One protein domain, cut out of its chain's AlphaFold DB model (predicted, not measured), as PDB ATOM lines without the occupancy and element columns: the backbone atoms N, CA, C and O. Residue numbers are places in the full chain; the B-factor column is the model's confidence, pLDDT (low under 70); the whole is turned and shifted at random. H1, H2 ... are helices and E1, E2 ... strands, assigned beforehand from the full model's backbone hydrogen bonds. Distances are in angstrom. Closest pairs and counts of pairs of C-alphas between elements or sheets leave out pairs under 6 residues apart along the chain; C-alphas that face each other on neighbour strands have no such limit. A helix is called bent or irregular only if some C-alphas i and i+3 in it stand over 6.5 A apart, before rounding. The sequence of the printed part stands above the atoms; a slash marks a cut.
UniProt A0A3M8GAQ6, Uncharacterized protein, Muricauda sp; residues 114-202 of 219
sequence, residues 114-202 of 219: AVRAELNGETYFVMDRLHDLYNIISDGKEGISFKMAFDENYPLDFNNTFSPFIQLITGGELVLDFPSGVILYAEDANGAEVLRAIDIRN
ATOM      1  N   ALA A 114      -0.517 -16.901  18.667       83.38
ATOM      2  CA  ALA A 114      -1.449 -15.917  18.136       83.38
ATOM      3  C   ALA A 114      -2.352 -16.574  17.090       83.38
ATOM      4  O   ALA A 114      -1.884 -17.345  16.250       83.38
ATOM      5  N   VAL A 115      -3.645 -16.273  17.148       85.62
ATOM      6  CA  VAL A 115      -4.642 -16.688  16.166       85.62
ATOM      7  C   VAL A 115      -5.368 -15.442  15.681       85.62
ATOM      8  O   VAL A 115      -5.972 -14.719  16.472       85.62
ATOM      9  N   ARG A 116      -5.305 -15.193  14.377       88.56
ATOM     10  CA  ARG A 116      -5.817 -13.975  13.744       88.56
ATOM     11  C   ARG A 116      -6.751 -14.287  12.591       88.56
ATOM     12  O   ARG A 116      -6.581 -15.297  11.907       88.56
ATOM     13  N   ALA A 117      -7.720 -13.411  12.385       90.00
ATOM     14  CA  ALA A 117      -8.649 -13.460  11.273       90.00
ATOM     15  C   ALA A 117      -8.210 -12.475  10.181       90.00
ATOM     16  O   ALA A 117      -8.155 -11.269  10.405       90.00
ATOM     17  N   GLU A 118      -7.928 -12.974   8.982       91.56
ATOM     18  CA  GLU A 118      -7.579 -12.148   7.823       91.56
ATOM     19  C   GLU A 118      -8.672 -12.232   6.760       91.56
ATOM     20  O   GLU A 118      -9.064 -13.328   6.358       91.56
ATOM     21  N   LEU A 119      -9.149 -11.081   6.276       91.69
ATOM     22  CA  LEU A 119     -10.084 -11.022   5.150       91.69
ATOM     23  C   LEU A 119      -9.520 -11.786   3.951       91.69
ATOM     24  O   LEU A 119      -8.388 -11.542   3.527       91.69
ATOM     25  N   ASN A 120     -10.326 -12.672   3.374       89.19
ATOM     26  CA  ASN A 120      -9.905 -13.477   2.228       89.19
ATOM     27  C   ASN A 120     -10.453 -12.967   0.878       89.19
ATOM     28  O   ASN A 120     -10.073 -13.487  -0.169       89.19
ATOM     29  N   GLY A 121     -11.315 -11.941   0.897       89.12
ATOM     30  CA  GLY A 121     -11.945 -11.350  -0.292       89.12
ATOM     31  C   GLY A 121     -13.159 -12.118  -0.832       89.12
ATOM     32  O   GLY A 121     -13.750 -11.699  -1.828       89.12
ATOM     33  N   GLU A 122     -13.537 -13.223  -0.195       92.88
ATOM     34  CA  GLU A 122     -14.754 -13.984  -0.465       92.88
ATOM     35  C   GLU A 122     -15.895 -13.514   0.446       92.88
ATOM     36  O   GLU A 122     -15.686 -12.895   1.490       92.88
ATOM     37  N   THR A 123     -17.125 -13.847   0.055       94.06
ATOM     38  CA  THR A 123     -18.319 -13.592   0.865       94.06
ATOM     39  C   THR A 123     -19.149 -14.859   1.002       94.06
ATOM     40  O   THR A 123     -19.131 -15.727   0.127       94.06
ATOM     41  N   TYR A 124     -19.893 -14.957   2.098       92.88
ATOM     42  CA  TYR A 124     -20.815 -16.051   2.376       92.88
ATOM     43  C   TYR A 124     -22.231 -15.513   2.582       92.88
ATOM     44  O   TYR A 124     -22.428 -14.522   3.287       92.88
ATOM     45  N   PHE A 125     -23.219 -16.158   1.958       92.88
ATOM     46  CA  PHE A 125     -24.625 -15.787   2.109       92.88
ATOM     47  C   PHE A 125     -25.274 -16.588   3.238       92.88
ATOM     48  O   PHE A 125     -25.440 -17.804   3.131       92.88
ATOM     49  N   VAL A 126     -25.668 -15.907   4.308       92.19
ATOM     50  CA  VAL A 126     -26.290 -16.502   5.498       92.19
ATOM     51  C   VAL A 126     -27.193 -15.469   6.158       92.19
ATOM     52  O   VAL A 126     -26.944 -14.274   6.042       92.19
ATOM     53  N   MET A 127     -28.275 -15.907   6.811       89.25
ATOM     54  CA  MET A 127     -29.253 -14.996   7.434       89.25
ATOM     55  C   MET A 127     -29.750 -13.891   6.474       89.25
ATOM     56  O   MET A 127     -29.873 -12.724   6.845       89.25
ATOM     57  N   ASP A 128     -30.005 -14.268   5.215       88.31
ATOM     58  CA  ASP A 128     -30.474 -13.395   4.130       88.31
ATOM     59  C   ASP A 128     -29.542 -12.219   3.770       88.31
ATOM     60  O   ASP A 128     -29.978 -11.220   3.186       88.31
ATOM     61  N   ARG A 129     -28.249 -12.315   4.103       91.94
ATOM     62  CA  ARG A 129     -27.241 -11.273   3.850       91.94
ATOM     63  C   ARG A 129     -25.904 -11.873   3.419       91.94
ATOM     64  O   ARG A 129     -25.610 -13.033   3.691       91.94
ATOM     65  N   LEU A 130     -25.101 -11.076   2.712       94.38
ATOM     66  CA  LEU A 130     -23.705 -11.408   2.415       94.38
ATOM     67  C   LEU A 130     -22.813 -10.905   3.547       94.38
ATOM     68  O   LEU A 130     -22.944  -9.756   3.966       94.38
ATOM     69  N   HIS A 131     -21.904 -11.763   3.989       94.62
ATOM     70  CA  HIS A 131     -20.918 -11.477   5.022       94.62
ATOM     71  C   HIS A 131     -19.519 -11.771   4.500       94.62
ATOM     72  O   HIS A 131     -19.336 -12.728   3.744       94.62
ATOM     73  N   ASP A 132     -18.543 -10.970   4.914       94.94
ATOM     74  CA  ASP A 132     -17.144 -11.202   4.572       94.94
ATOM     75  C   ASP A 132     -16.638 -12.495   5.224       94.94
ATOM     76  O   ASP A 132     -16.962 -12.807   6.377       94.94
ATOM     77  N   LEU A 133     -15.843 -13.256   4.471       94.12
ATOM     78  CA  LEU A 133     -15.153 -14.436   4.974       94.12
ATOM     79  C   LEU A 133     -13.727 -14.088   5.406       94.12
ATOM     80  O   LEU A 133     -12.975 -13.380   4.729       94.12
ATOM     81  N   TYR A 134     -13.344 -14.656   6.541       93.69
ATOM     82  CA  TYR A 134     -12.029 -14.497   7.134       93.69
ATOM     83  C   TYR A 134     -11.330 -15.845   7.178       93.69
ATOM     84  O   TYR A 134     -11.911 -16.829   7.633       93.69
ATOM     85  N   ASN A 135     -10.070 -15.884   6.763       91.88
ATOM     86  CA  ASN A 135      -9.178 -16.996   7.044       91.88
ATOM     87  C   ASN A 135      -8.672 -16.864   8.482       91.88
ATOM     88  O   ASN A 135      -8.120 -15.831   8.859       91.88
ATOM     89  N   ILE A 136      -8.825 -17.917   9.272       90.31
ATOM     90  CA  ILE A 136      -8.300 -17.998  10.632       90.31
ATOM     91  C   ILE A 136      -6.924 -18.650  10.577       90.31
ATOM     92  O   ILE A 136      -6.792 -19.798  10.151       90.31
ATOM     93  N   ILE A 137      -5.906 -17.909  11.002       86.19
ATOM     94  CA  ILE A 137      -4.495 -18.272  10.871       86.19
ATOM     95  C   ILE A 137      -3.874 -18.322  12.263       86.19
ATOM     96  O   ILE A 137      -3.995 -17.368  13.024       86.19
ATOM     97  N   SER A 138      -3.193 -19.424  12.580       82.94
ATOM     98  CA  SER A 138      -2.402 -19.577  13.805       82.94
ATOM     99  C   SER A 138      -0.919 -19.408  13.499       82.94
ATOM    100  O   SER A 138      -0.402 -20.038  12.572       82.94
ATOM    101  N   ASP A 139      -0.210 -18.653  14.330       75.69
ATOM    102  CA  ASP A 139       1.246 -18.565  14.258       75.69
ATOM    103  C   ASP A 139       1.870 -19.951  14.512       75.69
ATOM    104  O   ASP A 139       1.430 -20.710  15.380       75.69
ATOM    105  N   GLY A 140       2.867 -20.323  13.703       61.84
ATOM    106  CA  GLY A 140       3.614 -21.581  13.841       61.84
ATOM    107  C   GLY A 140       3.017 -22.817  13.152       61.84
ATOM    108  O   GLY A 140       3.667 -23.864  13.142       61.84
ATOM    109  N   LYS A 141       1.832 -22.729  12.532       55.31
ATOM    110  CA  LYS A 141       1.285 -23.800  11.678       55.31
ATOM    111  C   LYS A 141       0.905 -23.256  10.306       55.31
ATOM    112  O   LYS A 141      -0.197 -22.752  10.112       55.31
ATOM    113  N   GLU A 142       1.803 -23.411   9.336       49.44
ATOM    114  CA  GLU A 142       1.424 -23.266   7.931       49.44
ATOM    115  C   GLU A 142       0.350 -24.314   7.591       49.44
ATOM    116  O   GLU A 142       0.550 -25.512   7.796       49.44
ATOM    117  N   GLY A 143      -0.803 -23.868   7.085       54.03
ATOM    118  CA  GLY A 143      -1.750 -24.744   6.385       54.03
ATOM    119  C   GLY A 143      -3.035 -25.152   7.112       54.03
ATOM    120  O   GLY A 143      -3.757 -25.987   6.575       54.03
ATOM    121  N   ILE A 144      -3.377 -24.588   8.276       55.31
ATOM    122  CA  ILE A 144      -4.723 -24.773   8.853       55.31
ATOM    123  C   ILE A 144      -5.538 -23.503   8.609       55.31
ATOM    124  O   ILE A 144      -5.503 -22.586   9.421       55.31
ATOM    125  N   SER A 145      -6.254 -23.444   7.485       69.38
ATOM    126  CA  SER A 145      -7.202 -22.367   7.198       69.38
ATOM    127  C   SER A 145      -8.608 -22.821   7.578       69.38
ATOM    128  O   SER A 145      -9.275 -23.495   6.796       69.38
ATOM    129  N   PHE A 146      -9.063 -22.474   8.779       88.44
ATOM    130  CA  PHE A 146     -10.508 -22.392   8.989       88.44
ATOM    131  C   PHE A 146     -10.995 -21.118   8.315       88.44
ATOM    132  O   PHE A 146     -10.276 -20.117   8.337       88.44
ATOM    133  N   LYS A 147     -12.198 -21.130   7.746       92.81
ATOM    134  CA  LYS A 147     -12.852 -19.876   7.361       92.81
ATOM    135  C   LYS A 147     -14.016 -19.598   8.278       92.81
ATOM    136  O   LYS A 147     -14.706 -20.529   8.686       92.81
ATOM    137  N   MET A 148     -14.224 -18.330   8.602       95.25
ATOM    138  CA  MET A 148     -15.332 -17.892   9.444       95.25
ATOM    139  C   MET A 148     -15.973 -16.626   8.886       95.25
ATOM    140  O   MET A 148     -15.286 -15.788   8.308       95.25
ATOM    141  N   ALA A 149     -17.282 -16.491   9.080       95.44
ATOM    142  CA  ALA A 149     -18.017 -15.249   8.857       95.44
ATOM    143  C   ALA A 149     -18.586 -14.747  10.186       95.44
ATOM    144  O   ALA A 149     -19.002 -15.554  11.022       95.44
ATOM    145  N   PHE A 150     -18.641 -13.427  10.355       94.94
ATOM    146  CA  PHE A 150     -19.099 -12.771  11.580       94.94
ATOM    147  C   PHE A 150     -20.245 -11.789  11.290       94.94
ATOM    148  O   PHE A 150     -20.347 -11.244  10.187       94.94
ATOM    149  N   ASP A 151     -21.104 -11.549  12.284       93.44
ATOM    150  CA  ASP A 151     -22.063 -10.438  12.279       93.44
ATOM    151  C   ASP A 151     -21.721  -9.430  13.374       93.44
ATOM    152  O   ASP A 151     -21.993  -9.646  14.558       93.44
ATOM    153  N   GLU A 152     -21.153  -8.298  12.965       89.62
ATOM    154  CA  GLU A 152     -20.765  -7.213  13.869       89.62
ATOM    155  C   GLU A 152     -21.972  -6.508  14.514       89.62
ATOM    156  O   GLU A 152     -21.820  -5.811  15.518       89.62
ATOM    157  N   ASN A 153     -23.192  -6.715  13.993       89.69
ATOM    158  CA  ASN A 153     -24.410  -6.169  14.602       89.69
ATOM    159  C   ASN A 153     -24.754  -6.838  15.943       89.69
ATOM    160  O   ASN A 153     -25.531  -6.281  16.720       89.69
ATOM    161  N   TYR A 154     -24.188  -8.016  16.214       89.56
ATOM    162  CA  TYR A 154     -24.391  -8.772  17.447       89.56
ATOM    163  C   TYR A 154     -23.075  -8.835  18.220       89.56
ATOM    164  O   TYR A 154     -22.273  -9.741  17.993       89.56
ATOM    165  N   PRO A 155     -22.815  -7.871  19.120       82.75
ATOM    166  CA  PRO A 155     -21.505  -7.717  19.727       82.75
ATOM    167  C   PRO A 155     -21.133  -8.943  20.565       82.75
ATOM    168  O   PRO A 155     -21.856  -9.350  21.482       82.75
ATOM    169  N   LEU A 156     -19.972  -9.504  20.241       86.94
ATOM    170  CA  LEU A 156     -19.303 -10.567  20.975       86.94
ATOM    171  C   LEU A 156     -17.798 -10.324  20.865       86.94
ATOM    172  O   LEU A 156     -17.231 -10.384  19.775       86.94
ATOM    173  N   ASP A 157     -17.163 -10.002  21.987       85.19
ATOM    174  CA  ASP A 157     -15.739  -9.670  22.026       85.19
ATOM    175  C   ASP A 157     -14.916 -10.908  22.391       85.19
ATOM    176  O   ASP A 157     -14.635 -11.170  23.565       85.19
ATOM    177  N   PHE A 158     -14.548 -11.697  21.380       80.25
ATOM    178  CA  PHE A 158     -13.716 -12.887  21.569       80.25
ATOM    179  C   PHE A 158     -12.350 -12.561  22.172       80.25
ATOM    180  O   PHE A 158     -11.848 -13.306  23.021       80.25
ATOM    181  N   ASN A 159     -11.785 -11.428  21.768       83.12
ATOM    182  CA  ASN A 159     -10.420 -11.040  22.087       83.12
ATOM    183  C   ASN A 159     -10.266 -10.763  23.583       83.12
ATOM    184  O   ASN A 159      -9.311 -11.230  24.196       83.12
ATOM    185  N   ASN A 160     -11.238 -10.090  24.201       78.56
ATOM    186  CA  ASN A 160     -11.209  -9.804  25.636       78.56
ATOM    187  C   ASN A 160     -11.901 -10.871  26.489       78.56
ATOM    188  O   ASN A 160     -11.559 -11.035  27.659       78.56
ATOM    189  N   THR A 161     -12.881 -11.586  25.934       74.75
ATOM    190  CA  THR A 161     -13.751 -12.458  26.736       74.75
ATOM    191  C   THR A 161     -13.292 -13.912  26.727       74.75
ATOM    192  O   THR A 161     -13.280 -14.564  27.770       74.75
ATOM    193  N   PHE A 162     -12.874 -14.425  25.569       74.25
ATOM    194  CA  PHE A 162     -12.491 -15.829  25.418       74.25
ATOM    195  C   PHE A 162     -10.993 -16.046  25.558       74.25
ATOM    196  O   PHE A 162     -10.597 -17.084  26.084       74.25
ATOM    197  N   SER A 163     -10.162 -15.087  25.143       71.38
ATOM    198  CA  SER A 163      -8.708 -15.225  25.262       71.38
ATOM    199  C   SER A 163      -8.267 -15.544  26.701       71.38
ATOM    200  O   SER A 163      -7.641 -16.589  26.885       71.38
ATOM    201  N   PRO A 164      -8.678 -14.797  27.752       65.50
ATOM    202  CA  PRO A 164      -8.288 -15.127  29.124       65.50
ATOM    203  C   PRO A 164      -8.784 -16.508  29.560       65.50
ATOM    204  O   PRO A 164      -8.074 -17.238  30.242       65.50
ATOM    205  N   PHE A 165      -9.986 -16.904  29.139       66.75
ATOM    206  CA  PHE A 165     -10.565 -18.203  29.474       66.75
ATOM    207  C   PHE A 165      -9.803 -19.369  28.827       66.75
ATOM    208  O   PHE A 165      -9.497 -20.359  29.492       66.75
ATOM    209  N   ILE A 166      -9.440 -19.254  27.549       68.25
ATOM    210  CA  ILE A 166      -8.650 -20.277  26.857       68.25
ATOM    211  C   ILE A 166      -7.202 -20.282  27.354       68.25
ATOM    212  O   ILE A 166      -6.632 -21.358  27.531       68.25
ATOM    213  N   GLN A 167      -6.620 -19.114  27.636       66.75
ATOM    214  CA  GLN A 167      -5.295 -18.998  28.253       66.75
ATOM    215  C   GLN A 167      -5.234 -19.743  29.575       66.75
ATOM    216  O   GLN A 167      -4.321 -20.526  29.835       66.75
ATOM    217  N   LEU A 168      -6.256 -19.527  30.395       60.66
ATOM    218  CA  LEU A 168      -6.416 -20.238  31.635       60.66
ATOM    219  C   LEU A 168      -6.471 -21.757  31.377       60.66
ATOM    220  O   LEU A 168      -5.630 -22.475  31.896       60.66
ATOM    221  N   ILE A 169      -7.361 -22.266  30.519       63.00
ATOM    222  CA  ILE A 169      -7.499 -23.721  30.273       63.00
ATOM    223  C   ILE A 169      -6.232 -24.364  29.694       63.00
ATOM    224  O   ILE A 169      -5.865 -25.476  30.073       63.00
ATOM    225  N   THR A 170      -5.587 -23.702  28.742       63.34
ATOM    226  CA  THR A 170      -4.444 -24.267  28.010       63.34
ATOM    227  C   THR A 170      -3.126 -24.084  28.757       63.34
ATOM    228  O   THR A 170      -2.148 -24.761  28.443       63.34
ATOM    229  N   GLY A 171      -3.085 -23.187  29.747       64.00
ATOM    230  CA  GLY A 171      -1.868 -22.805  30.458       64.00
ATOM    231  C   GLY A 171      -0.856 -22.045  29.594       64.00
ATOM    232  O   GLY A 171       0.259 -21.810  30.063       64.00
ATOM    233  N   GLY A 172      -1.227 -21.693  28.357       67.88
ATOM    234  CA  GLY A 172      -0.420 -20.948  27.397       67.88
ATOM    235  C   GLY A 172      -1.057 -19.619  27.023       67.88
ATOM    236  O   GLY A 172      -2.259 -19.422  27.182       67.88
ATOM    237  N   GLU A 173      -0.245 -18.683  26.547       73.06
ATOM    238  CA  GLU A 173      -0.728 -17.368  26.136       73.06
ATOM    239  C   GLU A 173      -1.333 -17.453  24.725       73.06
ATOM    240  O   GLU A 173      -0.622 -17.497  23.729       73.06
ATOM    241  N   LEU A 174      -2.661 -17.514  24.631       75.56
ATOM    242  CA  LEU A 174      -3.390 -17.367  23.377       75.56
ATOM    243  C   LEU A 174      -3.659 -15.884  23.123       75.56
ATOM    244  O   LEU A 174      -4.263 -15.221  23.960       75.56
ATOM    245  N   VAL A 175      -3.267 -15.360  21.970       81.94
ATOM    246  CA  VAL A 175      -3.661 -14.013  21.533       81.94
ATOM    247  C   VAL A 175      -4.671 -14.174  20.409       81.94
ATOM    248  O   VAL A 175      -4.357 -14.782  19.393       81.94
ATOM    249  N   LEU A 176      -5.891 -13.676  20.609       85.12
ATOM    250  CA  LEU A 176      -6.946 -13.698  19.597       85.12
ATOM    251  C   LEU A 176      -7.059 -12.318  18.951       85.12
ATOM    252  O   LEU A 176      -7.086 -11.310  19.657       85.12
ATOM    253  N   ASP A 177      -7.140 -12.301  17.627       89.44
ATOM    254  CA  ASP A 177      -7.427 -11.112  16.825       89.44
ATOM    255  C   ASP A 177      -8.553 -11.426  15.835       89.44
ATOM    256  O   ASP A 177      -8.320 -11.717  14.658       89.44
ATOM    257  N   PHE A 178      -9.779 -11.485  16.359       89.94
ATOM    258  CA  PHE A 178     -11.004 -11.737  15.597       89.94
ATOM    259  C   PHE A 178     -11.873 -10.479  15.494       89.94
ATOM    260  O   PHE A 178     -11.844  -9.642  16.405       89.94
ATOM    261  N   PRO A 179     -12.697 -10.358  14.433       90.00
ATOM    262  CA  PRO A 179     -13.759  -9.367  14.377       90.00
ATOM    263  C   PRO A 179     -14.688  -9.498  15.583       90.00
ATOM    264  O   PRO A 179     -15.027 -10.602  16.017       90.00
ATOM    265  N   SER A 180     -15.125  -8.357  16.110       88.25
ATOM    266  CA  SER A 180     -16.187  -8.322  17.111       88.25
ATOM    267  C   SER A 180     -17.499  -8.709  16.450       88.25
ATOM    268  O   SER A 180     -17.912  -8.067  15.491       88.25
ATOM    269  N   GLY A 181     -18.187  -9.712  16.975       90.94
ATOM    270  CA  GLY A 181     -19.443 -10.152  16.382       90.94
ATOM    271  C   GLY A 181     -19.719 -11.617  16.636       90.94
ATOM    272  O   GLY A 181     -18.813 -12.396  16.913       90.94
ATOM    273  N   VAL A 182     -20.975 -12.024  16.534       92.00
ATOM    274  CA  VAL A 182     -21.321 -13.446  16.582       92.00
ATOM    275  C   VAL A 182     -20.758 -14.166  15.352       92.00
ATOM    276  O   VAL A 182     -20.791 -13.632  14.246       92.00
ATOM    277  N   ILE A 183     -20.269 -15.395  15.523       94.00
ATOM    278  CA  ILE A 183     -19.918 -16.261  14.391       94.00
ATOM    279  C   ILE A 183     -21.214 -16.652  13.674       94.00
ATOM    280  O   ILE A 183     -22.155 -17.125  14.299       94.00
ATOM    281  N   LEU A 184     -21.276 -16.484  12.360       95.81
ATOM    282  CA  LEU A 184     -22.418 -16.904  11.544       95.81
ATOM    283  C   LEU A 184     -22.162 -18.209  10.802       95.81
ATOM    284  O   LEU A 184     -23.093 -18.952  10.499       95.81
ATOM    285  N   TYR A 185     -20.905 -18.471  10.481       95.75
ATOM    286  CA  TYR A 185     -20.499 -19.610   9.680       95.75
ATOM    287  C   TYR A 185     -19.055 -19.960  10.001       95.75
ATOM    288  O   TYR A 185     -18.244 -19.061  10.226       95.75
ATOM    289  N   ALA A 186     -18.740 -21.251  10.002       94.25
ATOM    290  CA  ALA A 186     -17.378 -21.747  10.050       94.25
ATOM    291  C   ALA A 186     -17.222 -22.995   9.175       94.25
ATOM    292  O   ALA A 186     -18.064 -23.895   9.220       94.25
ATOM    293  N   GLU A 187     -16.107 -23.089   8.455       93.38
ATOM    294  CA  GLU A 187     -15.691 -24.284   7.711       93.38
ATOM    295  C   GLU A 187     -14.259 -24.695   8.046       93.38
ATOM    296  O   GLU A 187     -13.423 -23.869   8.429       93.38
ATOM    297  N   ASP A 188     -13.991 -25.992   7.919       90.19
ATOM    298  CA  ASP A 188     -12.655 -26.553   8.081       90.19
ATOM    299  C   ASP A 188     -11.787 -26.362   6.826       90.19
ATOM    300  O   ASP A 188     -12.236 -25.892   5.782       90.19
ATOM    301  N   ALA A 189     -10.522 -26.776   6.913       86.06
ATOM    302  CA  ALA A 189      -9.570 -26.672   5.806       86.06
ATOM    303  C   ALA A 189      -9.958 -27.484   4.551       86.06
ATOM    304  O   ALA A 189      -9.373 -27.280   3.490       86.06
ATOM    305  N   ASN A 190     -10.926 -28.401   4.654       87.25
ATOM    306  CA  ASN A 190     -11.449 -29.179   3.531       87.25
ATOM    307  C   ASN A 190     -12.714 -28.548   2.920       87.25
ATOM    308  O   ASN A 190     -13.298 -29.137   2.010       87.25
ATOM    309  N   GLY A 191     -13.154 -27.391   3.423       88.06
ATOM    310  CA  GLY A 191     -14.403 -26.742   3.026       88.06
ATOM    311  C   GLY A 191     -15.649 -27.418   3.606       88.06
ATOM    312  O   GLY A 191     -16.747 -27.225   3.087       88.06
ATOM    313  N   ALA A 192     -15.508 -28.251   4.641       91.25
ATOM    314  CA  ALA A 192     -16.656 -28.845   5.315       91.25
ATOM    315  C   ALA A 192     -17.219 -27.868   6.356       91.25
ATOM    316  O   ALA A 192     -16.493 -27.415   7.243       91.25
ATOM    317  N   GLU A 193     -18.523 -27.582   6.279       92.88
ATOM    318  CA  GLU A 193     -19.226 -26.740   7.256       92.88
ATOM    319  C   GLU A 193     -19.140 -27.367   8.658       92.88
ATOM    320  O   GLU A 193     -19.608 -28.483   8.907       92.88
ATOM    321  N   VAL A 194     -18.526 -26.626   9.579       91.94
ATOM    322  CA  VAL A 194     -18.370 -26.992  10.990       91.94
ATOM    323  C   VAL A 194     -19.547 -26.458  11.801       91.94
ATOM    324  O   VAL A 194     -20.040 -27.141  12.699       91.94
ATOM    325  N   LEU A 195     -19.996 -25.242  11.482       93.81
ATOM    326  CA  LEU A 195     -21.016 -24.518  12.230       93.81
ATOM    327  C   LEU A 195     -21.723 -23.513  11.320       93.81
ATOM    328  O   LEU A 195     -21.067 -22.833  10.532       93.81
ATOM    329  N   ARG A 196     -23.035 -23.344  11.493       96.25
ATOM    330  CA  ARG A 196     -23.784 -22.253  10.855       96.25
ATOM    331  C   ARG A 196     -24.901 -21.737  11.747       96.25
ATOM    332  O   ARG A 196     -25.651 -22.522  12.321       96.25
ATOM    333  N   ALA A 197     -25.023 -20.421  11.860       95.75
ATOM    334  CA  ALA A 197     -26.143 -19.769  12.518       95.75
ATOM    335  C   ALA A 197     -27.397 -19.879  11.638       95.75
ATOM    336  O   ALA A 197     -27.347 -19.652  10.428       95.75
ATOM    337  N   ILE A 198     -28.518 -20.246  12.253       95.00
ATOM    338  CA  ILE A 198     -29.815 -20.419  11.580       95.00
ATOM    339  C   ILE A 198     -30.901 -19.491  12.129       95.00
ATOM    340  O   ILE A 198     -31.927 -19.312  11.480       95.00
ATOM    341  N   ASP A 199     -30.701 -18.926  13.322       94.50
ATOM    342  CA  ASP A 199     -31.636 -17.998  13.957       94.50
ATOM    343  C   ASP A 199     -30.889 -17.099  14.950       94.50
ATOM    344  O   ASP A 199     -30.033 -17.587  15.697       94.50
ATOM    345  N   ILE A 200     -31.235 -15.810  14.988       93.62
ATOM    346  CA  ILE A 200     -30.767 -14.871  16.013       93.62
ATOM    347  C   ILE A 200     -31.966 -14.093  16.554       93.62
ATOM    348  O   ILE A 200     -32.663 -13.402  15.811       93.62
ATOM    349  N   ARG A 201     -32.194 -14.175  17.867       92.25
ATOM    350  CA  ARG A 201     -33.307 -13.513  18.561       92.25
ATOM    351  C   ARG A 201     -32.801 -12.440  19.506       92.25
ATOM    352  O   ARG A 201     -32.096 -12.752  20.460       92.25
ATOM    353  N   ASN A 202     -33.242 -11.204  19.287       85.25
ATOM    354  CA  ASN A 202     -32.985 -10.043  20.148       85.25
ATOM    355  C   ASN A 202     -34.020  -9.932  21.272       85.25
ATOM    356  O   ASN A 202     -34.673  -8.904  21.443       85.25
TER     357      ASN A 202
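AT A GLANCE: This is residues 114 to 202 of the 219 residues of an uncharacterized protein of Muricauda sp (UniProt A0A3M8GAQ6). A single strongly twisted sheet of six strands folds back on itself, so that E4, E1 and E2 make one leaf and E5 and E6 the other, partly face to face, with E3 as the hinge. The one helix, H1, sits beside the edge strand E4, at the sheet's level rather than over a face. The printed part has 89 residues, with E1, E2, E3, H1, E4, E5 and E6 in that order along the chain. The sheet is mixed, in the order E4, E1, E2, E3, E5, E6, and the class is mixed, helices and strands. The whole is compact, with a radius of gyration of the C-alphas of 13.4 A and spans of 40 by 32 by 19 A.

IN THESE COORDINATES: E1, residues 114 to 126, begins at C-alpha 114 at (-1.449, -15.917, 18.136), is 27.9 A long and bends by 88 degrees at residue 121. E2, residues 129 to 138, is 28.0 A long, and E3, residues 146 to 151, is 16.9 A. H1, residues 158 to 170, begins at C-alpha 158 at (-13.716, -12.887, 21.569) and is 16.0 A long; it is only just irregular, with C-alphas 161 and 164 6.53 A apart. E4, residues 174 to 177, is 9.9 A long, and E5, residues 182 to 187, is 15.1 A. E6, residues 193 to 201, is 22.4 A long and ends at C-alpha 201 at (-33.307, -13.513, 18.561).

HOW THE PARTS SIT: E1, E2 and E3 form a meander, each strand the antiparallel neighbour of the one before. In the hairpin of E1 and E2, N 118 and O 135 are 2.9 A apart, within hydrogen-bond range; in that of E2 and E3, N 136 and O 146 are 2.8 A apart. E4 is parallel to E1, at 40 degrees, with N 115 and O 175 2.8 A apart. E3, H1 and E4 form a split strand-helix-strand unit, two strands running the same way with E1 and E2 between them in the sheet; its crossover is right-handed. H1 is on the sheet, at a height of 0.7 A over a local plane fitted to just 6 C-alphas; its closest C-alphas to E4 are those of Asn 159 and Leu 176, 5.0 A apart. In H1, 6 of 9 O i to N i+4 pairs are within hydrogen-bond range. E5 is antiparallel to E3, with N 184 and O 149 2.8 A apart. E5 and E6 are a hairpin, with N 197 and O 184 2.8 A apart. In this folded sheet, one sheet bent back into two leaves that face each other, the closest C-alphas of E1 and E5 are those of Val 126 and Leu 184, 7.2 A apart. E4 and E6 are apart.

THE WHOLE: The two C-alphas farthest apart are those of Asp 128 and Gly 171, at 40.0 A. The printed part has no cut and no long link. The mean pLDDT of the printed part is 84.5, and residues 140 to 145 and 164 to 172 are under 70.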